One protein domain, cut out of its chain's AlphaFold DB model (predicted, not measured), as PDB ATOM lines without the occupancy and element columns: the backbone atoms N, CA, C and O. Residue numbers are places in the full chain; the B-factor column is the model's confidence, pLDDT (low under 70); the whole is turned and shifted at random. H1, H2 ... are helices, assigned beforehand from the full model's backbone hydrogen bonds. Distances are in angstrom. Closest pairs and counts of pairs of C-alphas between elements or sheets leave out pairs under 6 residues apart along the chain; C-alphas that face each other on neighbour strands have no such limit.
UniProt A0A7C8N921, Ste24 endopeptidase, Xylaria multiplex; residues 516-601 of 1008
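AT A GLANCE: This is residues 516 to 601 of the 1008 residues of the protein "Ste24 endopeptidase" of Xylaria multiplex (UniProt A0A7C8N921). Picture a loose chain of helices set at steep angles to one another: H3 stands in the middle with H2 on one side and H5 on the other, and short H4 sits at the far end of H3. H1 makes a corner with H2 and reaches out away from H3, and the unnamed tail, residues 579 to 601, runs back from H5 past H3 and H1 until residues 595 to 601 stick out. The printed part has 86 residues with five named helices, H1 to H5 in chain order, and no named strand; its class is all helix. It is loose, with a radius of gyration of the C-alphas of 16.3 A, and spans 57 by 28 by 18 A.

IN THESE COORDINATES: Find C-alpha 516 at (127.595, 138.507, 99.305); from there H1, residues 516 to 526, runs 15.5 A to C-alpha 526. After Asn 527 comes H2, residues 528 to 536, 12.3 A long. Look next at C-alpha 543, at (104.340, 143.813, 120.913), where H3 begins; it holds residues 543 to 556, is the longest helix by residues and measures 20.4 A. H4 is residues 558 to 562. H5, residues 566 to 578, runs 18.2 A and ends at C-alpha 578, at (97.559, 144.222, 107.908).

HOW THE PARTS SIT: Start from H1, which touches no helix: it is close to H2 but not clearly touching, with the closest C-alphas, those of Trp 524 and Lys 531, 6.2 A apart, at a steep tilt of 66 degrees. Go on to H3, the hub, which touches three helices. Its residues 545 to 549 touch H2, the closest C-alphas being those of Ile 529 and Tyr 549, 6.3 A apart; the tilt is steep, 62 degrees, opposite ways. H3 and H4 only just touch, and only at the corner by their link, with 3 pairs of C-alphas within 8 A; the closest are Val 555 and Val 561, 6.1 A. Residues 548 to 552 of H3 touch residues 572 to 576 of H5, the closest C-alphas being those of Ser 548 and Leu 576, 6.8 A apart, at a steep tilt of 61 degrees, opposite ways. H1 is apart from H3, H4 and H5, and H2 is apart from H4 and H5. In the backbones of H1, H2, H3, H4 and H5, every O i to N i+4 pair is within hydrogen-bond range.

THE WHOLE: The two C-alphas farthest apart are those of Lys 567 and Ser 599, 57.3 A. The printed part has no cut; the links H1 to H2, H3 to H4 and H4 to H5 are tight, and H2 to H3 is short. Residues 595 to 601 stand free. The mean pLDDT of the printed part is 78.4; look for values under 70 at residues 557 to 560, 581, 584 and 598 to 600.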
ATOM      1  N   ARG A 516     127.945 138.824  97.912       88.44
ATOM      2  CA  ARG A 516     127.595 138.507  99.305       88.44
ATOM      3  C   ARG A 516     126.772 139.643  99.912       88.44
ATOM      4  O   ARG A 516     125.701 139.391 100.457       88.44
ATOM      5  N   GLU A 517     127.218 140.892  99.782       86.88
ATOM      6  CA  GLU A 517     126.466 142.057 100.271       86.88
ATOM      7  C   GLU A 517     125.110 142.215  99.574       86.88
ATOM      8  O   GLU A 517     124.110 142.457 100.253       86.88
ATOM      9  N   LEU A 518     125.049 142.029  98.250       88.31
ATOM     10  CA  LEU A 518     123.809 142.125  97.476       88.31
ATOM     11  C   LEU A 518     122.785 141.071  97.915       88.31
ATOM     12  O   LEU A 518     121.625 141.406  98.149       88.31
ATOM     13  N   GLU A 519     123.189 139.809  98.044       87.25
ATOM     14  CA  GLU A 519     122.292 138.722  98.447       87.25
ATOM     15  C   GLU A 519     121.841 138.857  99.901       87.25
ATOM     16  O   GLU A 519     120.660 138.666 100.195       87.25
ATOM     17  N   TRP A 520     122.732 139.258 100.812       86.19
ATOM     18  CA  TRP A 520     122.344 139.573 102.187       86.19
ATOM     19  C   TRP A 520     121.393 140.770 102.245       86.19
ATOM     20  O   TRP A 520     120.421 140.747 103.001       86.19
ATOM     21  N   GLN A 521     121.598 141.796 101.420       85.88
ATOM     22  CA  GLN A 521     120.684 142.931 101.313       85.88
ATOM     23  C   GLN A 521     119.318 142.514 100.748       85.88
ATOM     24  O   GLN A 521     118.290 142.945 101.271       85.88
ATOM     25  N   GLN A 522     119.277 141.636  99.740       84.69
ATOM     26  CA  GLN A 522     118.037 141.066  99.201       84.69
ATOM     27  C   GLN A 522     117.318 140.186 100.233       84.69
ATOM     28  O   GLN A 522     116.109 140.338 100.442       84.69
ATOM     29  N   TYR A 523     118.053 139.326 100.940       86.06
ATOM     30  CA  TYR A 523     117.531 138.537 102.050       86.06
ATOM     31  C   TYR A 523     116.907 139.452 103.103       86.06
ATOM     32  O   TYR A 523     115.730 139.300 103.426       86.06
ATOM     33  N   TRP A 524     117.622 140.479 103.557       84.94
ATOM     34  CA  TRP A 524     117.108 141.405 104.558       84.94
ATOM     35  C   TRP A 524     115.949 142.276 104.078       84.94
ATOM     36  O   TRP A 524     115.039 142.548 104.859       84.94
ATOM     37  N   SER A 525     115.914 142.646 102.796       80.50
ATOM     38  CA  SER A 525     114.776 143.365 102.208       80.50
ATOM     39  C   SER A 525     113.484 142.537 102.222       80.50
ATOM     40  O   SER A 525     112.392 143.091 102.329       80.50
ATOM     41  N   THR A 526     113.603 141.205 102.176       79.00
ATOM     42  CA  THR A 526     112.468 140.269 102.241       79.00
ATOM     43  C   THR A 526     112.231 139.701 103.645       79.00
ATOM     44  O   THR A 526     111.225 139.031 103.875       79.00
ATOM     45  N   ASN A 527     113.116 140.004 104.604       81.88
ATOM     46  CA  ASN A 527     113.088 139.527 105.989       81.88
ATOM     47  C   ASN A 527     113.351 140.659 107.015       81.88
ATOM     48  O   ASN A 527     114.229 140.524 107.874       81.88
ATOM     49  N   PRO A 528     112.616 141.786 106.970       78.81
ATOM     50  CA  PRO A 528     112.951 142.970 107.765       78.81
ATOM     51  C   PRO A 528     112.835 142.745 109.282       78.81
ATOM     52  O   PRO A 528     113.641 143.267 110.045       78.81
ATOM     53  N   ILE A 529     111.871 141.934 109.733       78.19
ATOM     54  CA  ILE A 529     111.660 141.660 111.165       78.19
ATOM     55  C   ILE A 529     112.755 140.735 111.715       78.19
ATOM     56  O   ILE A 529     113.254 140.966 112.815       78.19
ATOM     57  N   HIS A 530     113.190 139.735 110.940       82.44
ATOM     58  CA  HIS A 530     114.313 138.864 111.308       82.44
ATOM     59  C   HIS A 530     115.618 139.641 111.460       82.44
ATOM     60  O   HIS A 530     116.376 139.343 112.378       82.44
ATOM     61  N   LYS A 531     115.848 140.667 110.628       83.56
ATOM     62  CA  LYS A 531     117.020 141.544 110.759       83.56
ATOM     63  C   LYS A 531     117.058 142.223 112.126       83.56
ATOM     64  O   LYS A 531     118.075 142.191 112.806       83.56
ATOM     65  N   ILE A 532     115.924 142.782 112.553       78.50
ATOM     66  CA  ILE A 532     115.798 143.467 113.846       78.50
ATOM     67  C   ILE A 532     116.007 142.482 115.005       78.50
ATOM     68  O   ILE A 532     116.688 142.810 115.974       78.50
ATOM     69  N   VAL A 533     115.468 141.261 114.903       82.00
ATOM     70  CA  VAL A 533     115.678 140.207 115.912       82.00
ATOM     71  C   VAL A 533     117.147 139.807 116.018       82.00
ATOM     72  O   VAL A 533     117.624 139.578 117.126       82.00
ATOM     73  N   GLU A 534     117.859 139.725 114.896       80.50
ATOM     74  CA  GLU A 534     119.270 139.335 114.866       80.50
ATOM     75  C   GLU A 534     120.192 140.464 115.359       80.50
ATOM     76  O   GLU A 534     121.111 140.206 116.130       80.50
ATOM     77  N   GLU A 535     119.905 141.721 115.006       79.75
ATOM     78  CA  GLU A 535     120.720 142.882 115.397       79.75
ATOM     79  C   GLU A 535     120.449 143.370 116.829       79.75
ATOM     80  O   GLU A 535     121.354 143.861 117.501       79.75
ATOM     81  N   GLN A 536     119.203 143.277 117.305       80.25
ATOM     82  CA  GLN A 536     118.764 143.905 118.560       80.25
ATOM     83  C   GLN A 536     118.164 142.908 119.568       80.25
ATOM     84  O   GLN A 536     117.861 143.285 120.702       80.25
ATOM     85  N   GLY A 537     118.012 141.637 119.184       74.44
ATOM     86  CA  GLY A 537     117.437 140.575 120.010       74.44
ATOM     87  C   GLY A 537     115.906 140.577 120.034       74.44
ATOM     88  O   GLY A 537     115.251 141.607 119.932       74.44
ATOM     89  N   LEU A 538     115.288 139.413 120.256       75.75
ATOM     90  CA  LEU A 538     113.820 139.268 120.267       75.75
ATOM     91  C   LEU A 538     113.122 140.191 121.289       75.75
ATOM     92  O   LEU A 538     111.967 140.577 121.111       75.75
ATOM     93  N   ASN A 539     113.815 140.553 122.370       76.94
ATOM     94  CA  ASN A 539     113.260 141.357 123.455       76.94
ATOM     95  C   ASN A 539     113.048 142.830 123.085       76.94
ATOM     96  O   ASN A 539     112.168 143.445 123.690       76.94
ATOM     97  N   SER A 540     113.782 143.357 122.097       72.06
ATOM     98  CA  SER A 540     113.706 144.757 121.656       72.06
ATOM     99  C   SER A 540     112.495 145.059 120.764       72.06
ATOM    100  O   SER A 540     112.128 146.220 120.600       72.06
ATOM    101  N   LEU A 541     111.842 144.025 120.221       76.75
ATOM    102  CA  LEU A 541     110.676 144.172 119.353       76.75
ATOM    103  C   LEU A 541     109.453 144.726 120.100       76.75
ATOM    104  O   LEU A 541     109.145 144.310 121.229       76.75
ATOM    105  N   SER A 542     108.681 145.577 119.417       77.88
ATOM    106  CA  SER A 542     107.364 146.007 119.891       77.88
ATOM    107  C   SER A 542     106.403 144.808 120.009       77.88
ATOM    108  O   SER A 542     106.593 143.789 119.338       77.88
ATOM    109  N   PRO A 543     105.337 144.884 120.830       77.12
ATOM    110  CA  PRO A 543     104.340 143.813 120.913       77.12
ATOM    111  C   PRO A 543     103.732 143.443 119.550       77.12
ATOM    112  O   PRO A 543     103.457 142.270 119.288       77.12
ATOM    113  N   THR A 544     103.570 144.432 118.668       77.06
ATOM    114  CA  THR A 544     103.073 144.242 117.303       77.06
ATOM    115  C   THR A 544     104.087 143.491 116.441       77.06
ATOM    116  O   THR A 544     103.709 142.535 115.768       77.06
ATOM    117  N   ASP A 545     105.375 143.836 116.523       77.81
ATOM    118  CA  ASP A 545     106.425 143.189 115.726       77.81
ATOM    119  C   ASP A 545     106.745 141.774 116.217       77.81
ATOM    120  O   ASP A 545     107.003 140.887 115.406       77.81
ATOM    121  N   LYS A 546     106.638 141.515 117.530       79.62
ATOM    122  CA  LYS A 546     106.716 140.154 118.094       79.62
ATOM    123  C   LYS A 546     105.613 139.261 117.536       79.62
ATOM    124  O   LYS A 546     105.872 138.115 117.177       79.62
ATOM    125  N   ARG A 547     104.387 139.786 117.434       81.00
ATOM    126  CA  ARG A 547     103.257 139.060 116.840       81.00
ATOM    127  C   ARG A 547     103.491 138.792 115.353       81.00
ATOM    128  O   ARG A 547     103.278 137.674 114.898       81.00
ATOM    129  N   SER A 548     103.969 139.789 114.616       80.38
ATOM    130  CA  SER A 548     104.321 139.670 113.197       80.38
ATOM    131  C   SER A 548     105.439 138.650 112.944       80.38
ATOM    132  O   SER A 548     105.313 137.828 112.040       80.38
ATOM    133  N   TYR A 549     106.484 138.641 113.778       82.00
ATOM    134  CA  TYR A 549     107.563 137.649 113.752       82.00
ATOM    135  C   TYR A 549     107.030 136.224 113.954       82.00
ATOM    136  O   TYR A 549     107.297 135.337 113.148       82.00
ATOM    137  N   LEU A 550     106.214 136.010 114.993       81.56
ATOM    138  CA  LEU A 550     105.637 134.700 115.307       81.56
ATOM    139  C   LEU A 550     104.679 134.201 114.218       81.56
ATOM    140  O   LEU A 550     104.723 133.028 113.854       81.56
ATOM    141  N   ASN A 551     103.839 135.082 113.672       83.31
ATOM    142  CA  ASN A 551     102.935 134.736 112.575       83.31
ATOM    143  C   ASN A 551     103.706 134.354 111.298       83.31
ATOM    144  O   ASN A 551     103.262 133.479 110.557       83.31
ATOM    145  N   LEU A 552     104.861 134.980 111.043       79.69
ATOM    146  CA  LEU A 552     105.719 134.665 109.899       79.69
ATOM    147  C   LEU A 552     106.419 133.305 110.064       79.69
ATOM    148  O   LEU A 552     106.438 132.517 109.119       79.69
ATOM    149  N   GLU A 553     106.922 132.996 111.263       80.31
ATOM    150  CA  GLU A 553     107.475 131.670 111.595       80.31
ATOM    151  C   GLU A 553     106.420 130.563 111.465       80.31
ATOM    152  O   GLU A 553     106.702 129.487 110.936       80.31
ATOM    153  N   LEU A 554     105.181 130.857 111.867       78.38
ATOM    154  CA  LEU A 554     104.054 129.938 111.740       78.38
ATOM    155  C   LEU A 554     103.708 129.647 110.271       78.38
ATOM    156  O   LEU A 554     103.459 128.499 109.926       78.38
ATOM    157  N   VAL A 555     103.722 130.658 109.390       78.81
ATOM    158  CA  VAL A 555     103.407 130.483 107.957       78.81
ATOM    159  C   VAL A 555     104.505 129.774 107.171       78.81
ATOM    160  O   VAL A 555     104.204 129.051 106.223       78.81
ATOM    161  N   ARG A 556     105.772 129.927 107.566       73.25
ATOM    162  CA  ARG A 556     106.894 129.193 106.951       73.25
ATOM    163  C   ARG A 556     106.844 127.693 107.216       73.25
ATOM    164  O   ARG A 556     107.448 126.928 106.471       73.25
ATOM    165  N   ASN A 557     106.109 127.281 108.243       68.19
ATOM    166  CA  ASN A 557     105.847 125.892 108.564       68.19
ATOM    167  C   ASN A 557     104.412 125.536 108.146       68.19
ATOM    168  O   ASN A 557     103.479 125.607 108.946       68.19
ATOM    169  N   THR A 558     104.226 125.200 106.864       60.31
ATOM    170  CA  THR A 558     102.903 125.012 106.233       60.31
ATOM    171  C   THR A 558     101.999 124.041 106.996       60.31
ATOM    172  O   THR A 558     100.799 124.287 107.115       60.31
ATOM    173  N   ASP A 559     102.584 123.017 107.617       64.50
ATOM    174  CA  ASP A 559     101.867 121.998 108.388       64.50
ATOM    175  C   ASP A 559     101.187 122.568 109.651       64.50
ATOM    176  O   ASP A 559     100.178 122.040 110.120       64.50
ATOM    177  N   GLN A 560     101.705 123.670 110.209       69.56
ATOM    178  CA  GLN A 560     101.151 124.306 111.411       69.56
ATOM    179  C   GLN A 560      99.969 125.235 111.102       69.56
ATOM    180  O   GLN A 560      99.074 125.394 111.935       69.56
ATOM    181  N   VAL A 561      99.927 125.819 109.901       74.44
ATOM    182  CA  VAL A 561      98.817 126.676 109.451       74.44
ATOM    183  C   VAL A 561      97.572 125.845 109.152       74.44
ATOM    184  O   VAL A 561      96.459 126.231 109.527       74.44
ATOM    185  N   ASP A 562      97.755 124.675 108.541       75.81
ATOM    186  CA  ASP A 562      96.667 123.741 108.236       75.81
ATOM    187  C   ASP A 562      96.033 123.141 109.504       75.81
ATOM    188  O   ASP A 562      94.857 122.774 109.498       75.81
ATOM    189  N   GLY A 563      96.768 123.133 110.622       73.88
ATOM    190  CA  GLY A 563      96.271 122.749 111.947       73.88
ATOM    191  C   GLY A 563      95.400 123.800 112.652       73.88
ATOM    192  O   GLY A 563      94.744 123.489 113.650       73.88
ATOM    193  N   LEU A 564      95.351 125.045 112.164       77.81
ATOM    194  CA  LEU A 564      94.494 126.088 112.732       77.81
ATOM    195  C   LEU A 564      93.037 125.929 112.279       77.81
ATOM    196  O   LEU A 564      92.736 125.590 111.138       77.81
ATOM    197  N   SER A 565      92.090 126.280 113.153       85.50
ATOM    198  CA  SER A 565      90.676 126.374 112.756       85.50
ATOM    199  C   SER A 565      90.485 127.365 111.597       85.50
ATOM    200  O   SER A 565      91.214 128.351 111.495       85.50
ATOM    201  N   LYS A 566      89.433 127.202 110.779       81.62
ATOM    202  CA  LYS A 566      89.112 128.148 109.682       81.62
ATOM    203  C   LYS A 566      89.027 129.614 110.140       81.62
ATOM    204  O   LYS A 566      89.323 130.521 109.366       81.62
ATOM    205  N   LYS A 567      88.622 129.859 111.393       79.50
ATOM    206  CA  LYS A 567      88.622 131.198 112.007       79.50
ATOM    207  C   LYS A 567      90.044 131.665 112.342       79.50
ATOM    208  O   LYS A 567      90.368 132.811 112.063       79.50
ATOM    209  N   GLY A 568      90.881 130.779 112.885       81.81
ATOM    210  CA  GLY A 568      92.295 131.042 113.173       81.81
ATOM    211  C   GLY A 568      93.121 131.310 111.914       81.81
ATOM    212  O   GLY A 568      93.888 132.262 111.896       81.81
ATOM    213  N   GLN A 569      92.889 130.561 110.833       82.88
ATOM    214  CA  GLN A 569      93.519 130.817 109.535       82.88
ATOM    215  C   GLN A 569      93.120 132.190 108.977       82.88
ATOM    216  O   GLN A 569      93.980 132.963 108.572       82.88
ATOM    217  N   ARG A 570      91.822 132.535 108.996       84.75
ATOM    218  CA  ARG A 570      91.351 133.861 108.549       84.75
ATOM    219  C   ARG A 570      91.973 135.001 109.353       84.75
ATOM    220  O   ARG A 570      92.343 136.010 108.765       84.75
ATOM    221  N   GLU A 571      92.086 134.838 110.667       83.94
ATOM    222  CA  GLU A 571      92.688 135.843 111.545       83.94
ATOM    223  C   GLU A 571      94.205 135.967 111.324       83.94
ATOM    224  O   GLU A 571      94.713 137.080 111.236       83.94
ATOM    225  N   LEU A 572      94.915 134.848 111.140       83.81
ATOM    226  CA  LEU A 572      96.339 134.826 110.792       83.81
ATOM    227  C   LEU A 572      96.609 135.575 109.479       83.81
ATOM    228  O   LEU A 572      97.447 136.475 109.437       83.81
ATOM    229  N   TRP A 573      95.864 135.248 108.418       84.50
ATOM    230  CA  TRP A 573      96.007 135.902 107.114       84.50
ATOM    231  C   TRP A 573      95.635 137.385 107.160       84.50
ATOM    232  O   TRP A 573      96.311 138.201 106.535       84.50
ATOM    233  N   LYS A 574      94.611 137.752 107.940       84.31
ATOM    234  CA  LYS A 574      94.245 139.152 108.182       84.31
ATOM    235  C   LYS A 574      95.391 139.915 108.851       84.31
ATOM    236  O   LYS A 574      95.780 140.962 108.351       84.31
ATOM    237  N   GLN A 575      95.980 139.370 109.916       82.12
ATOM    238  CA  GLN A 575      97.078 140.015 110.645       82.12
ATOM    239  C   GLN A 575      98.357 140.146 109.805       82.12
ATOM    240  O   GLN A 575      99.028 141.172 109.878       82.12
ATOM    241  N   LEU A 576      98.691 139.140 108.990       79.12
ATOM    242  CA  LEU A 576      99.836 139.199 108.071       79.12
ATOM    243  C   LEU A 576      99.624 140.211 106.938       79.12
ATOM    244  O   LEU A 576     100.558 140.921 106.569       79.12
ATOM    245  N   SER A 577      98.394 140.309 106.425       80.62
ATOM    246  CA  SER A 577      98.019 141.305 105.418       80.62
ATOM    247  C   SER A 577      98.025 142.727 105.985       80.62
ATOM    248  O   SER A 577      98.485 143.638 105.307       80.62
ATOM    249  N   GLU A 578      97.539 142.925 107.214       79.88
ATOM    250  CA  GLU A 578      97.559 144.222 107.908       79.88
ATOM    251  C   GLU A 578      98.991 144.689 108.214       79.88
ATOM    252  O   GLU A 578      99.270 145.884 108.171       79.88
ATOM    253  N   ALA A 579      99.908 143.753 108.481       74.25
ATOM    254  CA  ALA A 579     101.321 144.037 108.727       74.25
ATOM    255  C   ALA A 579     102.165 144.201 107.442       74.25
ATOM    256  O   ALA A 579     103.351 144.511 107.537       74.25
ATOM    257  N   ASN A 580     101.574 144.004 106.255       73.94
ATOM    258  CA  ASN A 580     102.216 144.140 104.940       73.94
ATOM    259  C   ASN A 580     103.556 143.380 104.804       73.94
ATOM    260  O   ASN A 580     104.529 143.890 104.247       73.94
ATOM    261  N   ILE A 581     103.623 142.163 105.353       69.75
ATOM    262  CA  ILE A 581     104.861 141.374 105.409       69.75
ATOM    263  C   ILE A 581     105.036 140.568 104.109       69.75
ATOM    264  O   ILE A 581     104.098 139.876 103.699       69.75
ATOM    265  N   PRO A 582     106.224 140.576 103.470       70.75
ATOM    266  CA  PRO A 582     106.504 139.723 102.317       70.75
ATOM    267  C   PRO A 582     106.373 138.233 102.671       70.75
ATOM    268  O   PRO A 582     107.136 137.699 103.471       70.75
ATOM    269  N   LEU A 583     105.414 137.536 102.052       70.31
ATOM    270  CA  LEU A 583     105.176 136.102 102.298       70.31
ATOM    271  C   LEU A 583     106.221 135.190 101.637       70.31
ATOM    272  O   LEU A 583     106.404 134.049 102.055       70.31
ATOM    273  N   ARG A 584     106.896 135.678 100.590       69.50
ATOM    274  CA  ARG A 584     107.999 134.979  99.925       69.50
ATOM    275  C   ARG A 584     109.310 135.618 100.353       69.50
ATOM    276  O   ARG A 584     109.652 136.697  99.880       69.50
ATOM    277  N   SER A 585     110.025 134.942 101.240       71.31
ATOM    278  CA  SER A 585     111.392 135.301 101.600       71.31
ATOM    279  C   SER A 585     112.384 134.598 100.688       71.31
ATOM    280  O   SER A 585     112.207 133.422 100.366       71.31
ATOM    281  N   VAL A 586     113.456 135.300 100.329       79.00
ATOM    282  CA  VAL A 586     114.645 134.635  99.788       79.00
ATOM    283  C   VAL A 586     115.215 133.732 100.896       79.00
ATOM    284  O   VAL A 586     115.145 134.118 102.070       79.00
ATOM    285  N   PRO A 587     115.711 132.520 100.583       78.31
ATOM    286  CA  PRO A 587     116.404 131.687 101.561       78.31
ATOM    287  C   PRO A 587     117.560 132.449 102.212       78.31
ATOM    288  O   PRO A 587     118.186 133.286 101.565       78.31
ATOM    289  N   ARG A 588     117.848 132.158 103.485       83.31
ATOM    290  CA  ARG A 588     119.015 132.733 104.167       83.31
ATOM    291  C   ARG A 588     120.286 132.314 103.411       83.31
ATOM    292  O   ARG A 588     120.499 131.103 103.292       83.31
ATOM    293  N   PRO A 589     121.112 133.263 102.930       82.38
ATOM    294  CA  PRO A 589     122.400 132.949 102.322       82.38
ATOM    295  C   PRO A 589     123.264 132.133 103.290       82.38
ATOM    296  O   PRO A 589     123.306 132.436 104.487       82.38
ATOM    297  N   ARG A 590     123.928 131.081 102.798       80.62
ATOM    298  CA  ARG A 590     124.926 130.334 103.583       80.62
ATOM    299  C   ARG A 590     126.317 130.849 103.255       80.62
ATOM    300  O   ARG A 590     126.609 131.083 102.088       80.62
ATOM    301  N   ASP A 591     127.182 130.952 104.257       71.50
ATOM    302  CA  ASP A 591     128.539 131.474 104.062       71.50
ATOM    303  C   ASP A 591     129.401 130.622 103.109       71.50
ATOM    304  O   ASP A 591     130.393 131.119 102.593       71.50
ATOM    305  N   ASP A 592     129.020 129.370 102.833       71.81
ATOM    306  CA  ASP A 592     129.725 128.431 101.953       71.81
ATOM    307  C   ASP A 592     129.098 128.270 100.550       71.81
ATOM    308  O   ASP A 592     129.588 127.476  99.747       71.81
ATOM    309  N   GLN A 593     128.012 128.987 100.221       77.44
ATOM    310  CA  GLN A 593     127.203 128.667  99.033       77.44
ATOM    311  C   GLN A 593     127.801 129.100  97.688       77.44
ATOM    312  O   GLN A 593     127.448 128.519  96.662       77.44
ATOM    313  N   TRP A 594     128.667 130.118  97.672       79.50
ATOM    314  CA  TRP A 594     129.230 130.665  96.432       79.50
ATOM    315  C   TRP A 594     130.439 129.870  95.930       79.50
ATOM    316  O   TRP A 594     130.740 129.901  94.740       79.50
ATOM    317  N   GLY A 595     131.084 129.096  96.809       78.50
ATOM    318  CA  GLY A 595     132.292 128.343  96.490       78.50
ATOM    319  C   GLY A 595     133.534 129.228  96.360       78.50
ATOM    320  O   GLY A 595     133.524 130.419  96.665       78.50
ATOM    321  N   ARG A 596     134.639 128.619  95.925       74.81
ATOM    322  CA  ARG A 596     135.920 129.301  95.708       74.81
ATOM    323  C   ARG A 596     136.303 129.238  94.241       74.81
ATOM    324  O   ARG A 596     136.020 128.244  93.574       74.81
ATOM    325  N   ASP A 597     136.950 130.287  93.760       75.69
ATOM    326  CA  ASP A 597     137.530 130.301  92.422       75.69
ATOM    327  C   ASP A 597     138.873 129.555  92.362       75.69
ATOM    328  O   ASP A 597     139.387 129.061  93.371       75.69
ATOM    329  N   LYS A 598     139.474 129.495  91.168       68.69
ATOM    330  CA  LYS A 598     140.783 128.861  90.925       68.69
ATOM    331  C   LYS A 598     141.944 129.404  91.775       68.69
ATOM    332  O   LYS A 598     142.977 128.752  91.860       68.69
ATOM    333  N   SER A 599     141.809 130.598  92.356       68.94
ATOM    334  CA  SER A 599     142.807 131.228  93.232       68.94
ATOM    335  C   SER A 599     142.503 131.033  94.722       68.94
ATOM    336  O   SER A 599     143.246 131.510  95.578       68.94
ATOM    337  N   GLY A 600     141.412 130.331  95.046       63.34
ATOM    338  CA  GLY A 600     140.954 130.113  96.414       63.34
ATOM    339  C   GLY A 600     140.166 131.287  97.009       63.34
ATOM    340  O   GLY A 600     139.757 131.182  98.173       63.34
ATOM    341  N   ARG A 601     139.921 132.369  96.245       80.81
ATOM    342  CA  ARG A 601     139.077 133.507  96.652       80.81
ATOM    343  C   ARG A 601     137.620 133.058  96.682       80.81
ATOM    344  O   ARG A 601     137.159 132.348  95.792       80.81
TER     345      ARG A 601